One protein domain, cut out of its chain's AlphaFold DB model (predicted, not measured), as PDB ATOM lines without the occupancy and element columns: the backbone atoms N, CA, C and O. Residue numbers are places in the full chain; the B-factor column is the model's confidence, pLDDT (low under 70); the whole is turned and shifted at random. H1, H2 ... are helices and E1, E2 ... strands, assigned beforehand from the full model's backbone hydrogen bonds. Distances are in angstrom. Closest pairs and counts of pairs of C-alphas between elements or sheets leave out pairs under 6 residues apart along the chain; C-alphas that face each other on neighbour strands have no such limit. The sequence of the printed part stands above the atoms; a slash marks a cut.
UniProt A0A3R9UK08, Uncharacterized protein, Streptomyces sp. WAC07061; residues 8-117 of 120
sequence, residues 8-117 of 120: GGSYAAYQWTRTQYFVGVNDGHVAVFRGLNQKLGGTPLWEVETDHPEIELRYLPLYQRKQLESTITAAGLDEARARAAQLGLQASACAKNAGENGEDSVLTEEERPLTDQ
ATOM      1  N   GLY A   8     174.694 156.593 250.707       47.25
ATOM      2  CA  GLY A   8     174.604 156.588 252.177       47.25
ATOM      3  C   GLY A   8     175.969 156.659 252.870       47.25
ATOM      4  O   GLY A   8     176.153 157.429 253.809       47.25
ATOM      5  N   GLY A   9     176.952 155.898 252.371       54.03
ATOM      6  CA  GLY A   9     178.305 155.863 252.937       54.03
ATOM      7  C   GLY A   9     179.105 157.142 252.686       54.03
ATOM      8  O   GLY A   9     179.887 157.546 253.537       54.03
ATOM      9  N   SER A  10     178.871 157.820 251.560       61.84
ATOM     10  CA  SER A  10     179.520 159.096 251.233       61.84
ATOM     11  C   SER A  10     179.001 160.245 252.093       61.84
ATOM     12  O   SER A  10     179.805 161.027 252.585       61.84
ATOM     13  N   TYR A  11     177.690 160.325 252.350       65.00
ATOM     14  CA  TYR A  11     177.123 161.333 253.247       65.00
ATOM     15  C   TYR A  11     177.540 161.100 254.703       65.00
ATOM     16  O   TYR A  11     177.921 162.046 255.385       65.00
ATOM     17  N   ALA A  12     177.541 159.845 255.164       69.00
ATOM     18  CA  ALA A  12     178.042 159.496 256.492       69.00
ATOM     19  C   ALA A  12     179.542 159.807 256.637       69.00
ATOM     20  O   ALA A  12     179.944 160.407 257.631       69.00
ATOM     21  N   ALA A  13     180.359 159.485 255.628       69.12
ATOM     22  CA  ALA A  13     181.773 159.852 255.607       69.12
ATOM     23  C   ALA A  13     181.975 161.377 255.580       69.12
ATOM     24  O   ALA A  13     182.825 161.892 256.299       69.12
ATOM     25  N   TYR A  14     181.171 162.111 254.807       68.31
ATOM     26  CA  TYR A  14     181.235 163.572 254.703       68.31
ATOM     27  C   TYR A  14     180.794 164.293 255.983       68.31
ATOM     28  O   TYR A  14     181.344 165.330 256.344       68.31
ATOM     29  N   GLN A  15     179.796 163.754 256.681       72.19
ATOM     30  CA  GLN A  15     179.383 164.263 257.986       72.19
ATOM     31  C   GLN A  15     180.437 163.950 259.052       72.19
ATOM     32  O   GLN A  15     180.778 164.827 259.838       72.19
ATOM     33  N   TRP A  16     181.016 162.746 259.038       72.56
ATOM     34  CA  TRP A  16     182.064 162.354 259.982       72.56
ATOM     35  C   TRP A  16     183.320 163.226 259.868       72.56
ATOM     36  O   TRP A  16     183.906 163.596 260.885       72.56
ATOM     37  N   THR A  17     183.716 163.633 258.659       68.88
ATOM     38  CA  THR A  17     184.845 164.563 258.492       68.88
ATOM     39  C   THR A  17     184.545 165.971 259.016       68.88
ATOM     40  O   THR A  17     185.464 166.672 259.430       68.88
ATOM     41  N   ARG A  18     183.270 166.380 259.071       72.31
ATOM     42  CA  ARG A  18     182.821 167.681 259.608       72.31
ATOM     43  C   ARG A  18     182.662 167.716 261.134       72.31
ATOM     44  O   ARG A  18     182.419 168.787 261.690       72.31
ATOM     45  N   THR A  19     182.791 166.576 261.811       77.50
ATOM     46  CA  THR A  19     182.720 166.474 263.280       77.50
ATOM     47  C   THR A  19     184.084 166.273 263.939       77.50
ATOM     48  O   THR A  19     184.138 165.979 265.129       77.50
ATOM     49  N   GLN A  20     185.176 166.389 263.182       90.19
ATOM     50  CA  GLN A  20     186.532 166.236 263.707       90.19
ATOM     51  C   GLN A  20     186.986 167.507 264.432       90.19
ATOM     52  O   GLN A  20     186.625 168.617 264.035       90.19
ATOM     53  N   TYR A  21     187.786 167.335 265.481       95.00
ATOM     54  CA  TYR A  21     188.420 168.422 266.220       95.00
ATOM     55  C   TYR A  21     189.896 168.101 266.413       95.00
ATOM     56  O   TYR A  21     190.287 166.935 266.509       95.00
ATOM     57  N   PHE A  22     190.728 169.129 266.484       96.06
ATOM     58  CA  PHE A  22     192.135 168.961 266.816       96.06
ATOM     59  C   PHE A  22     192.682 170.193 267.527       96.06
ATOM     60  O   PHE A  22     192.145 171.290 267.408       96.06
ATOM     61  N   VAL A  23     193.767 169.999 268.265       97.44
ATOM     62  CA  VAL A  23     194.539 171.075 268.888       97.44
ATOM     63  C   VAL A  23     195.803 171.285 268.066       97.44
ATOM     64  O   VAL A  23     196.474 170.317 267.706       97.44
ATOM     65  N   GLY A  24     196.126 172.527 267.734       96.81
ATOM     66  CA  GLY A  24     197.284 172.852 266.911       96.81
ATOM     67  C   GLY A  24     197.880 174.205 267.257       96.81
ATOM     68  O   GLY A  24     197.592 174.767 268.313       96.81
ATOM     69  N   VAL A  25     198.715 174.711 266.353       96.75
ATOM     70  CA  VAL A  25     199.366 176.017 266.487       96.75
ATOM     71  C   VAL A  25     198.633 177.054 265.648       96.75
ATOM     72  O   VAL A  25     198.425 176.844 264.453       96.75
ATOM     73  N   ASN A  26     198.309 178.182 266.265       96.25
ATOM     74  CA  ASN A  26     197.854 179.399 265.609       96.25
ATOM     75  C   ASN A  26     198.809 180.525 266.017       96.25
ATOM     76  O   ASN A  26     199.040 180.696 267.204       96.25
ATOM     77  N   ASP A  27     199.458 181.207 265.070       94.12
ATOM     78  CA  ASP A  27     200.349 182.357 265.334       94.12
ATOM     79  C   ASP A  27     201.283 182.231 266.571       94.12
ATOM     80  O   ASP A  27     201.461 183.165 267.351       94.12
ATOM     81  N   GLY A  28     201.893 181.056 266.776       94.62
ATOM     82  CA  GLY A  28     202.846 180.813 267.872       94.62
ATOM     83  C   GLY A  28     202.236 180.463 269.237       94.62
ATOM     84  O   GLY A  28     202.979 180.289 270.207       94.62
ATOM     85  N   HIS A  29     200.921 180.276 269.315       96.38
ATOM     86  CA  HIS A  29     200.196 179.816 270.498       96.38
ATOM     87  C   HIS A  29     199.254 178.648 270.165       96.38
ATOM     88  O   HIS A  29     199.137 178.220 269.013       96.38
ATOM     89  N   VAL A  30     198.654 178.052 271.194       97.44
ATOM     90  CA  VAL A  30     197.741 176.913 271.038       97.44
ATOM     91  C   VAL A  30     196.373 177.390 270.558       97.44
ATOM     92  O   VAL A  30     195.870 178.410 271.009       97.44
ATOM     93  N   ALA A  31     195.731 176.613 269.690       97.94
ATOM     94  CA  ALA A  31     194.328 176.803 269.340       97.94
ATOM     95  C   ALA A  31     193.616 175.461 269.165       97.94
ATOM     96  O   ALA A  31     194.216 174.447 268.790       97.94
ATOM     97  N   VAL A  32     192.313 175.468 269.425       97.69
ATOM     98  CA  VAL A  32     191.391 174.388 269.090       97.69
ATOM     99  C   VAL A  32     190.762 174.696 267.739       97.69
ATOM    100  O   VAL A  32     190.191 175.765 267.522       97.69
ATOM    101  N   PHE A  33     190.830 173.725 266.843       96.44
ATOM    102  CA  PHE A  33     190.277 173.805 265.504       96.44
ATOM    103  C   PHE A  33     189.158 172.790 265.326       96.44
ATOM    104  O   PHE A  33     189.189 171.684 265.880       96.44
ATOM    105  N   ARG A  34     188.195 173.155 264.485       93.94
ATOM    106  CA  ARG A  34     187.120 172.278 264.036       93.94
ATOM    107  C   ARG A  34     187.307 171.951 262.562       93.94
ATOM    108  O   ARG A  34     187.510 172.847 261.748       93.94
ATOM    109  N   GLY A  35     187.206 170.672 262.219       90.75
ATOM    110  CA  GLY A  35     187.373 170.147 260.866       90.75
ATOM    111  C   GLY A  35     188.601 169.248 260.720       90.75
ATOM    112  O   GLY A  35     189.081 168.651 261.683       90.75
ATOM    113  N   LEU A  36     189.101 169.129 259.489       86.00
ATOM    114  CA  LEU A  36     190.255 168.291 259.155       86.00
ATOM    115  C   LEU A  36     191.503 169.144 258.971       86.00
ATOM    116  O   LEU A  36     191.447 170.149 258.278       86.00
ATOM    117  N   ASN A  37     192.649 168.682 259.464       83.62
ATOM    118  CA  ASN A  37     193.967 169.308 259.291       83.62
ATOM    119  C   ASN A  37     194.539 169.198 257.852       83.62
ATOM    120  O   ASN A  37     195.739 169.004 257.659       83.62
ATOM    121  N   GLN A  38     193.696 169.281 256.819       83.81
ATOM    122  CA  GLN A  38     194.082 169.140 255.413       83.81
ATOM    123  C   GLN A  38     193.517 170.267 254.553       83.81
ATOM    124  O   GLN A  38     192.404 170.746 254.772       83.81
ATOM    125  N   LYS A  39     194.304 170.729 253.577       84.75
ATOM    126  CA  LYS A  39     193.863 171.740 252.610       84.75
ATOM    127  C   LYS A  39     193.285 171.040 251.393       84.75
ATOM    128  O   LYS A  39     193.942 170.179 250.810       84.75
ATOM    129  N   LEU A  40     192.098 171.454 250.967       83.69
ATOM    130  CA  LEU A  40     191.480 170.980 249.734       83.69
ATOM    131  C   LEU A  40     191.412 172.138 248.746       83.69
ATOM    132  O   LEU A  40     190.725 173.127 248.981       83.69
ATOM    133  N   GLY A  41     192.170 172.038 247.653       86.88
ATOM    134  CA  GLY A  41     192.221 173.101 246.644       86.88
ATOM    135  C   GLY A  41     192.782 174.431 247.164       86.88
ATOM    136  O   GLY A  41     192.376 175.484 246.695       86.88
ATOM    137  N   GLY A  42     193.685 174.397 248.152       88.31
ATOM    138  CA  GLY A  42     194.288 175.596 248.752       88.31
ATOM    139  C   GLY A  42     193.486 176.209 249.904       88.31
ATOM    140  O   GLY A  42     194.055 176.963 250.693       88.31
ATOM    141  N   THR A  43     192.221 175.822 250.070       89.06
ATOM    142  CA  THR A  43     191.377 176.259 251.186       89.06
ATOM    143  C   THR A  43     191.523 175.292 252.366       89.06
ATOM    144  O   THR A  43     191.466 174.073 252.158       89.06
ATOM    145  N   PRO A  44     191.728 175.783 253.601       88.94
ATOM    146  CA  PRO A  44     191.711 174.927 254.781       88.94
ATOM    147  C   PRO A  44     190.328 174.289 254.959       88.94
ATOM    148  O   PRO A  44     189.303 174.948 254.805       88.94
ATOM    149  N   LEU A  45     190.300 172.998 255.294       88.75
ATOM    150  CA  LEU A  45     189.078 172.288 255.696       88.75
ATOM    151  C   LEU A  45     188.815 172.386 257.202       88.75
ATOM    152  O   LEU A  45     188.184 171.504 257.790       88.75
ATOM    153  N   TRP A  46     189.338 173.437 257.820       91.38
ATOM    154  CA  TRP A  46     189.220 173.690 259.237       91.38
ATOM    155  C   TRP A  46     189.016 175.175 259.498       91.38
ATOM    156  O   TRP A  46     189.409 176.030 258.700       91.38
ATOM    157  N   GLU A  47     188.427 175.457 260.645       93.00
ATOM    158  CA  GLU A  47     188.247 176.792 261.195       93.00
ATOM    159  C   GLU A  47     188.749 176.817 262.642       93.00
ATOM    160  O   GLU A  47     188.823 175.775 263.303       93.00
ATOM    161  N   VAL A  48     189.145 177.998 263.119       96.06
ATOM    162  CA  VAL A  48     189.485 178.194 264.534       96.06
ATOM    163  C   VAL A  48     188.182 178.150 265.324       96.06
ATOM    164  O   VAL A  48     187.301 178.979 265.115       96.06
ATOM    165  N   GLU A  49     188.064 177.177 266.221       95.88
ATOM    166  CA  GLU A  49     186.913 177.030 267.114       95.88
ATOM    167  C   GLU A  49     187.139 177.808 268.415       95.88
ATOM    168  O   GLU A  49     186.228 178.440 268.947       95.88
ATOM    169  N   THR A  50     188.352 177.759 268.968       97.00
ATOM    170  CA  THR A  50     188.735 178.513 270.169       97.00
ATOM    171  C   THR A  50     190.229 178.790 270.137       97.00
ATOM    172  O   THR A  50     191.021 177.869 269.951       97.00
ATOM    173  N   ASP A  51     190.610 180.047 270.321       97.19
ATOM    174  CA  ASP A  51     192.008 180.478 270.337       97.19
ATOM    175  C   ASP A  51     192.518 180.587 271.781       97.19
ATOM    176  O   ASP A  51     191.750 180.985 272.660       97.19
ATOM    177  N   HIS A  52     193.784 180.235 272.022       96.38
ATOM    178  CA  HIS A  52     194.413 180.277 273.350       96.38
ATOM    179  C   HIS A  52     195.753 181.036 273.331       96.38
ATOM    180  O   HIS A  52     196.815 180.431 273.532       96.38
ATOM    181  N   PRO A  53     195.741 182.361 273.087       95.62
ATOM    182  CA  PRO A  53     196.949 183.189 273.066       95.62
ATOM    183  C   PRO A  53     197.707 183.205 274.399       95.62
ATOM    184  O   PRO A  53     198.908 183.457 274.421       95.62
ATOM    185  N   GLU A  54     197.035 182.896 275.507       93.19
ATOM    186  CA  GLU A  54     197.642 182.723 276.825       93.19
ATOM    187  C   GLU A  54     198.551 181.484 276.930       93.19
ATOM    188  O   GLU A  54     199.369 181.394 277.846       93.19
ATOM    189  N   ILE A  55     198.436 180.529 276.000       95.25
ATOM    190  CA  ILE A  55     199.226 179.292 275.962       95.25
ATOM    191  C   ILE A  55     200.272 179.403 274.851       95.25
ATOM    192  O   ILE A  55     200.127 178.857 273.752       95.25
ATOM    193  N   GLU A  56     201.359 180.115 275.131       94.44
ATOM    194  CA  GLU A  56     202.429 180.293 274.150       94.44
ATOM    195  C   GLU A  56     203.293 179.036 273.998       94.44
ATOM    196  O   GLU A  56     203.704 178.404 274.977       94.44
ATOM    197  N   LEU A  57     203.672 178.713 272.757       94.25
ATOM    198  CA  LEU A  57     204.476 177.523 272.473       94.25
ATOM    199  C   LEU A  57     205.844 177.547 273.159       94.25
ATOM    200  O   LEU A  57     206.385 176.486 273.474       94.25
ATOM    201  N   ARG A  58     206.420 178.730 273.393       92.50
ATOM    202  CA  ARG A  58     207.739 178.870 274.033       92.50
ATOM    203  C   ARG A  58     207.793 178.290 275.445       92.50
ATOM    204  O   ARG A  58     208.865 177.858 275.846       92.50
ATOM    205  N   TYR A  59     206.660 178.226 276.145       93.00
ATOM    206  CA  TYR A  59     206.562 177.646 277.485       93.00
ATOM    207  C   TYR A  59     206.239 176.151 277.464       93.00
ATOM    208  O   TYR A  59     206.258 175.503 278.506       93.00
ATOM    209  N   LEU A  60     205.961 175.581 276.287       93.69
ATOM    210  CA  LEU A  60     205.667 174.163 276.146       93.69
ATOM    211  C   LEU A  60     206.940 173.332 275.898       93.69
ATOM    212  O   LEU A  60     207.854 173.752 275.165       93.69
ATOM    213  N   PRO A  61     206.991 172.093 276.425       92.19
ATOM    214  CA  PRO A  61     208.060 171.150 276.130       92.19
ATOM    215  C   PRO A  61     208.204 170.922 274.621       92.19
ATOM    216  O   PRO A  61     207.218 170.876 273.878       92.19
ATOM    217  N   LEU A  62     209.438 170.697 274.157       91.00
ATOM    218  CA  LEU A  62     209.735 170.487 272.730       91.00
ATOM    219  C   LEU A  62     208.888 169.378 272.093       91.00
ATOM    220  O   LEU A  62     208.460 169.509 270.949       91.00
ATOM    221  N   TYR A  63     208.639 168.291 272.824       90.81
ATOM    222  CA  TYR A  63     207.815 167.190 272.331       90.81
ATOM    223  C   TYR A  63     206.377 167.637 272.033       90.81
ATOM    224  O   TYR A  63     205.846 167.333 270.968       90.81
ATOM    225  N   GLN A  64     205.770 168.413 272.932       93.06
ATOM    226  CA  GLN A  64     204.390 168.866 272.773       93.06
ATOM    227  C   GLN A  64     204.255 169.919 271.683       93.06
ATOM    228  O   GLN A  64     203.316 169.850 270.897       93.06
ATOM    229  N   ARG A  65     205.234 170.826 271.559       94.25
ATOM    230  CA  ARG A  65     205.313 171.737 270.410       94.25
ATOM    231  C   ARG A  65     205.281 170.977 269.089       94.25
ATOM    232  O   ARG A  65     204.444 171.268 268.245       94.25
ATOM    233  N   LYS A  66     206.109 169.937 268.947       94.12
ATOM    234  CA  LYS A  66     206.115 169.096 267.738       94.12
ATOM    235  C   LYS A  66     204.786 168.381 267.501       94.12
ATOM    236  O   LYS A  66     204.373 168.230 266.353       94.12
ATOM    237  N   GLN A  67     204.116 167.934 268.564       94.56
ATOM    238  CA  GLN A  67     202.784 167.341 268.444       94.56
ATOM    239  C   GLN A  67     201.735 168.363 267.994       94.56
ATOM    240  O   GLN A  67     200.918 168.034 267.146       94.56
ATOM    241  N   LEU A  68     201.773 169.593 268.508       95.44
ATOM    242  CA  LEU A  68     200.875 170.679 268.104       95.44
ATOM    243  C   LEU A  68     201.128 171.131 266.664       95.44
ATOM    244  O   LEU A  68     200.176 171.332 265.913       95.44
ATOM    245  N   GLU A  69     202.393 171.232 266.254       94.00
ATOM    246  CA  GLU A  69     202.789 171.486 264.861       94.00
ATOM    247  C   GLU A  69     202.284 170.377 263.926       94.00
ATOM    248  O   GLU A  69     201.855 170.646 262.807       94.00
ATOM    249  N   SER A  70     202.286 169.130 264.407       93.75
ATOM    250  CA  SER A  70     201.722 167.973 263.696       93.75
ATOM    251  C   SER A  70     200.214 167.807 263.904       93.75
ATOM    252  O   SER A  70     199.626 166.885 263.340       93.75
ATOM    253  N   THR A  71     199.586 168.699 264.675       93.19
ATOM    254  CA  THR A  71     198.220 168.634 265.213       93.19
ATOM    255  C   THR A  71     197.931 167.427 266.116       93.19
ATOM    256  O   THR A  71     198.358 166.299 265.875       93.19
ATOM    257  N   ILE A  72     197.135 167.654 267.160       94.56
ATOM    258  CA  ILE A  72     196.669 166.632 268.098       94.56
ATOM    259  C   ILE A  72     195.182 166.403 267.849       94.56
ATOM    260  O   ILE A  72     194.350 167.216 268.247       94.56
ATOM    261  N   THR A  73     194.839 165.298 267.196       93.62
ATOM    262  CA  THR A  73     193.441 164.926 266.941       93.62
ATOM    263  C   THR A  73     192.693 164.633 268.238       93.62
ATOM    264  O   THR A  73     193.239 163.994 269.140       93.62
ATOM    265  N   ALA A  74     191.430 165.036 268.295       93.56
ATOM    266  CA  ALA A  74     190.516 164.779 269.396       93.56
ATOM    267  C   ALA A  74     189.217 164.155 268.865       93.56
ATOM    268  O   ALA A  74     188.754 164.488 267.773       93.56
ATOM    269  N   ALA A  75     188.603 163.263 269.643       88.50
ATOM    270  CA  ALA A  75     187.343 162.612 269.288       88.50
ATOM    271  C   ALA A  75     186.130 163.558 269.370       88.50
ATOM    272  O   ALA A  75     185.046 163.214 268.899       88.50
ATOM    273  N   GLY A  76     186.300 164.744 269.958       92.19
ATOM    274  CA  GLY A  76     185.266 165.764 270.078       92.19
ATOM    275  C   GLY A  76     185.791 167.060 270.691       92.19
ATOM    276  O   GLY A  76     186.949 167.150 271.106       92.19
ATOM    277  N   LEU A  77     184.911 168.059 270.769       93.94
ATOM    278  CA  LEU A  77     185.235 169.386 271.290       93.94
ATOM    279  C   LEU A  77     185.678 169.352 272.757       93.94
ATOM    280  O   LEU A  77     186.654 170.005 273.111       93.94
ATOM    281  N   ASP A  78     185.002 168.570 273.601       95.62
ATOM    282  CA  ASP A  78     185.356 168.444 275.019       95.62
ATOM    283  C   ASP A  78     186.760 167.864 275.214       95.62
ATOM    284  O   ASP A  78     187.534 168.375 276.018       95.62
ATOM    285  N   GLU A  79     187.134 166.846 274.432       95.69
ATOM    286  CA  GLU A  79     188.485 166.284 274.490       95.69
ATOM    287  C   GLU A  79     189.526 167.288 273.976       95.69
ATOM    288  O   GLU A  79     190.592 167.434 274.576       95.69
ATOM    289  N   ALA A  80     189.223 168.018 272.899       96.31
ATOM    290  CA  ALA A  80     190.118 169.047 272.376       96.31
ATOM    291  C   ALA A  80     190.362 170.159 273.410       96.31
ATOM    292  O   ALA A  80     191.506 170.541 273.658       96.31
ATOM    293  N   ARG A  81     189.298 170.619 274.080       97.00
ATOM    294  CA  ARG A  81     189.372 171.604 275.167       97.00
ATOM    295  C   ARG A  81     190.128 171.071 276.377       97.00
ATOM    296  O   ARG A  81     190.957 171.789 276.923       97.00
ATOM    297  N   ALA A  82     189.899 169.820 276.772       96.88
ATOM    298  CA  ALA A  82     190.627 169.197 277.876       96.88
ATOM    299  C   ALA A  82     192.134 169.120 277.588       96.88
ATOM    300  O   ALA A  82     192.950 169.444 278.451       96.88
ATOM    301  N   ARG A  83     192.514 168.763 276.354       96.06
ATOM    302  CA  ARG A  83     193.914 168.771 275.908       96.06
ATOM    303  C   ARG A  83     194.507 170.181 275.944       96.06
ATOM    304  O   ARG A  83     195.594 170.347 276.487       96.06
ATOM    305  N   ALA A  84     193.799 171.185 275.425       96.88
ATOM    306  CA  ALA A  84     194.244 172.580 275.482       96.88
ATOM    307  C   ALA A  84     194.417 173.073 276.930       96.88
ATOM    308  O   ALA A  84     195.452 173.642 277.263       96.88
ATOM    309  N   ALA A  85     193.471 172.769 277.821       95.94
ATOM    310  CA  ALA A  85     193.560 173.122 279.237       95.94
ATOM    311  C   ALA A  85     194.778 172.479 279.922       95.94
ATOM    312  O   ALA A  85     195.496 173.149 280.663       95.94
ATOM    313  N   GLN A  86     195.064 171.205 279.633       94.25
ATOM    314  CA  GLN A  86     196.250 170.523 280.157       94.25
ATOM    315  C   GLN A  86     197.552 171.191 279.681       94.25
ATOM    316  O   GLN A  86     198.479 171.368 280.473       94.25
ATOM    317  N   LEU A  87     197.615 171.589 278.408       95.12
ATOM    318  CA  LEU A  87     198.742 172.351 277.862       95.12
ATOM    319  C   LEU A  87     198.878 173.714 278.555       95.12
ATOM    320  O   LEU A  87     199.990 174.122 278.875       95.12
ATOM    321  N   GLY A  88     197.764 174.388 278.850       93.88
ATOM    322  CA  GLY A  88     197.750 175.668 279.564       93.88
ATOM    323  C   GLY A  88     198.274 175.575 280.998       93.88
ATOM    324  O   GLY A  88     199.048 176.431 281.432       93.88
ATOM    325  N   LEU A  89     197.940 174.504 281.722       91.69
ATOM    326  CA  LEU A  89     198.501 174.252 283.054       91.69
ATOM    327  C   LEU A  89     200.022 174.087 282.995       91.69
ATOM    328  O   LEU A  89     200.743 174.664 283.806       91.69
ATOM    329  N   GLN A  90     200.529 173.362 282.000       91.75
ATOM    330  CA  GLN A  90     201.969 173.196 281.856       91.75
ATOM    331  C   GLN A  90     202.669 174.478 281.400       91.75
ATOM    332  O   GLN A  90     203.700 174.837 281.964       91.75
ATOM    333  N   ALA A  91     202.108 175.187 280.419       92.81
ATOM    334  CA  ALA A  91     202.651 176.455 279.949       92.81
ATOM    335  C   ALA A  91     202.714 177.485 281.083       92.81
ATOM    336  O   ALA A  91     203.735 178.145 281.245       92.81
ATOM    337  N   SER A  92     201.671 177.583 281.914       90.19
ATOM    338  CA  SER A  92     201.663 178.510 283.052       90.19
ATOM    339  C   SER A  92     202.695 178.133 284.122       90.19
ATOM    340  O   SER A  92     203.426 179.011 284.582       90.19
ATOM    341  N   ALA A  93     202.850 176.843 284.448       89.88
ATOM    342  CA  ALA A  93     203.911 176.368 285.340       89.88
ATOM    343  C   ALA A  93     205.316 176.698 284.798       89.88
ATOM    344  O   ALA A  93     206.182 177.164 285.541       89.88
ATOM    345  N   CYS A  94     205.541 176.518 283.493       90.69
ATOM    346  CA  CYS A  94     206.820 176.822 282.854       90.69
ATOM    347  C   CYS A  94     207.097 178.319 282.721       90.69
ATOM    348  O   CYS A  94     208.228 178.743 282.940       90.69
ATOM    349  N   ALA A  95     206.080 179.131 282.440       89.00
ATOM    350  CA  ALA A  95     206.204 180.586 282.421       89.00
ATOM    351  C   ALA A  95     206.570 181.140 283.806       89.00
ATOM    352  O   ALA A  95     207.411 182.031 283.923       89.00
ATOM    353  N   LYS A  96     205.981 180.584 284.875       86.62
ATOM    354  CA  LYS A  96     206.364 180.899 286.262       86.62
ATOM    355  C   LYS A  96     207.807 180.483 286.558       86.62
ATOM    356  O   LYS A  96     208.548 181.257 287.152       86.62
ATOM    357  N   ASN A  97     208.226 179.292 286.122       85.38
ATOM    358  CA  ASN A  97     209.599 178.811 286.317       85.38
ATOM    359  C   ASN A  97     210.643 179.682 285.592       85.38
ATOM    360  O   ASN A  97     211.706 179.942 286.147       85.38
ATOM    361  N   ALA A  98     210.315 180.178 284.397       83.00
ATOM    362  CA  ALA A  98     211.163 181.079 283.618       83.00
ATOM    363  C   ALA A  98     211.283 182.500 284.215       83.00
ATOM    364  O   ALA A  98     212.078 183.300 283.727       83.00
ATOM    365  N   GLY A  99     210.515 182.822 285.265       72.56
ATOM    366  CA  GLY A  99     210.527 184.135 285.915       72.56
ATOM    367  C   GLY A  99     209.783 185.231 285.145       72.56
ATOM    368  O   GLY A  99     209.951 186.406 285.458       72.56
ATOM    369  N   GLU A 100     208.963 184.877 284.146       69.50
ATOM    370  CA  GLU A 100     208.212 185.853 283.335       69.50
ATOM    371  C   GLU A 100     206.894 186.302 284.007       69.50
ATOM    372  O   GLU A 100     206.324 187.321 283.624       69.50
ATOM    373  N   ASN A 101     206.432 185.604 285.055       62.28
ATOM    374  CA  ASN A 101     205.326 186.049 285.912       62.28
ATOM    375  C   ASN A 101     205.891 186.626 287.223       62.28
ATOM    376  O   ASN A 101     206.536 185.911 287.983       62.28
ATOM    377  N   GLY A 102     205.690 187.924 287.460       56.91
ATOM    378  CA  GLY A 102     206.361 188.687 288.520       56.91
ATOM    379  C   GLY A 102     206.193 188.165 289.959       56.91
ATOM    380  O   GLY A 102     205.124 187.696 290.344       56.91
ATOM    381  N   GLU A 103     207.292 188.311 290.711       50.94
ATOM    382  CA  GLU A 103     207.593 188.306 292.162       50.94
ATOM    383  C   GLU A 103     206.809 187.460 293.204       50.94
ATOM    384  O   GLU A 103     207.384 187.206 294.257       50.94
ATOM    385  N   ASP A 104     205.589 186.963 292.967       56.28
ATOM    386  CA  ASP A 104     204.787 186.234 293.985       56.28
ATOM    387  C   ASP A 104     204.142 184.924 293.482       56.28
ATOM    388  O   ASP A 104     203.333 184.295 294.173       56.28
ATOM    389  N   SER A 105     204.484 184.452 292.280       65.00
ATOM    390  CA  SER A 105     203.936 183.197 291.753       65.00
ATOM    391  C   SER A 105     204.634 181.971 292.349       65.00
ATOM    392  O   SER A 105     205.492 181.350 291.722       65.00
ATOM    393  N   VAL A 106     204.243 181.599 293.567       71.62
ATOM    394  CA  VAL A 106     204.575 180.294 294.150       71.62
ATOM    395  C   VAL A 106     203.940 179.203 293.281       71.62
ATOM    396  O   VAL A 106     202.729 179.211 293.051       71.62
ATOM    397  N   LEU A 107     204.755 178.271 292.776       75.44
ATOM    398  CA  LEU A 107     204.264 177.065 292.105       75.44
ATOM    399  C   LEU A 107     203.387 176.284 293.086       75.44
ATOM    400  O   LEU A 107     203.832 175.956 294.188       75.44
ATOM    401  N   THR A 108     202.157 175.968 292.697       77.44
ATOM    402  CA  THR A 108     201.313 175.072 293.493       77.44
ATOM    403  C   THR A 108     201.896 173.656 293.500       77.44
ATOM    404  O   THR A 108     202.684 173.289 292.626       77.44
ATOM    405  N   GLU A 109     201.513 172.835 294.483       76.94
ATOM    406  CA  GLU A 109     202.010 171.454 294.620       76.94
ATOM    407  C   GLU A 109     201.771 170.608 293.346       76.94
ATOM    408  O   GLU A 109     202.566 169.724 293.036       76.94
ATOM    409  N   GLU A 110     200.729 170.927 292.563       76.31
ATOM    410  CA  GLU A 110     200.416 170.274 291.281       76.31
ATOM    411  C   GLU A 110     201.280 170.768 290.105       76.31
ATOM    412  O   GLU A 110     201.509 170.029 289.148       76.31
ATOM    413  N   GLU A 111     201.808 171.994 290.170       77.69
ATOM    414  CA  GLU A 111     202.654 172.587 289.121       77.69
ATOM    415  C   GLU A 111     204.124 172.162 289.237       77.69
ATOM    416  O   GLU A 111     204.829 172.067 288.233       77.69
ATOM    417  N   ARG A 112     204.592 171.859 290.453       77.19
ATOM    418  CA  ARG A 112     205.974 171.428 290.729       77.19
ATOM    419  C   ARG A 112     206.469 170.253 289.868       77.19
ATOM    420  O   ARG A 112     207.577 170.353 289.356       77.19
ATOM    421  N   PRO A 113     205.722 169.154 289.653       81.19
ATOM    422  CA  PRO A 113     206.193 168.072 288.780       81.19
ATOM    423  C   PRO A 113     206.197 168.452 287.290       81.19
ATOM    424  O   PRO A 113     206.871 167.807 286.486       81.19
ATOM    425  N   LEU A 114     205.441 169.479 286.889       82.12
ATOM    426  CA  LEU A 114     205.412 169.937 285.499       82.12
ATOM    427  C   LEU A 114     206.667 170.739 285.146       82.12
ATOM    428  O   LEU A 114     207.050 170.749 283.976       82.12
ATOM    429  N   THR A 115     207.345 171.341 286.132       81.31
ATOM    430  CA  THR A 115     208.532 172.159 285.861       81.31
ATOM    431  C   THR A 115     209.723 171.370 285.328       81.31
ATOM    432  O   THR A 115     210.521 171.905 284.565       81.31
ATOM    433  N   ASP A 116     209.805 170.076 285.641       83.88
ATOM    434  CA  ASP A 116     210.852 169.190 285.111       83.88
ATOM    435  C   ASP A 116     210.748 168.992 283.590       83.88
ATOM    436  O   ASP A 116     211.713 168.601 282.931       83.88
ATOM    437  N   GLN A 117     209.568 169.250 283.023       83.38
ATOM    438  CA  GLN A 117     209.292 169.102 281.597       83.38
ATOM    439  C   GLN A 117     209.480 170.414 280.833       83.38
ATOM    440  O   GLN A 117     209.371 170.416 279.604       83.38
TER     441      GLN A 117
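Overview. This is residues 8 to 117 of the 120 residues of an uncharacterized protein of Streptomyces sp. WAC07061 (UniProt A0A3R9UK08). A twisted sheet of four strands has one long helix, H3, packed along it, while H2 sits beside the strands near E1. Residues 8 to 15 of H1 stick out at one end of the rod-shaped whole; at the other end the unnamed stretch 98 to 111 loops out and leads back to short H4, which packs on the last part of H3. The printed part has 110 residues, with four named helices and four named strands in the order H1 E1 E2 E3 H2 E4 H3 H4, of mixed class; the sheet's order is E3 E2 E1 E4, all antiparallel. It is loose, with a radius of gyration of the C-alphas of 16.4 A, and spans 59 by 26 by 21 A.

Along the chain. Start in the sheet with E1, residues 21 to 26, then E2, residues 29 to 40, 24.2 A long, which bends by 87 degrees at residue 34. Find C-alpha 43 at (191.377, 176.259, 251.186), where E3 begins; it runs 25.8 A to residue 56 and bends by 93 degrees at residue 53. E4 is residues 72 to 74. H3 runs 30.1 A from residue 77 to residue 97. H2 is residues 62 to 69. H1, residues 8 to 17, begins at C-alpha 8 at (174.604, 156.588, 252.177), and H4, residues 112 to 117, ends at C-alpha 117 at (209.292, 169.102, 281.597).

Arrangement. E1, E2 and E3 form a meander, each strand the antiparallel neighbour of the one before, with hairpins E1 and E2, and E2 and E3. Look for N 24 and O 31, 2.9 A apart, between E1 and E2, N 34 and O 47, 2.9 A, between E2 and E3, and N 72 and O 23, 2.8 A, between E4 and E1. H3 and the sheet make two layers, a helix on one face of a sheet: its height over the sheet is 7.2 A, and the C-alphas of Ile 55 and Gly 88, the closest of E3 and H3, are 5.3 A apart. H3 runs along the strands, at 20 degrees to E1 on the local plane. H2 is on the sheet at a height of 6.9 A; its closest C-alpha pair with E1 is Leu 68 and Gly 24, 4.4 A. H1 only grazes the sheet, with residues 16 to 17. H4 touches H3 at residues 90 to 97 alone, about perpendicular at 86 degrees, the closest C-alphas being those of Cys 94 and Thr 115, 5.8 A. Every O i to N i+4 pair is within hydrogen-bond range in H1, H2 and H3; in H4 it is 0 of 2, with 2 of 3 O i to N i+3 pairs.

Size, cuts and confidence. The C-alphas of Gly 8 and Glu 103 are the two farthest apart, 60.8 A. The printed part has no cut, and the link from H3 to H4 is long. The model's pLDDT is under 70 at residues 8 to 14, 17 and 100 to 105.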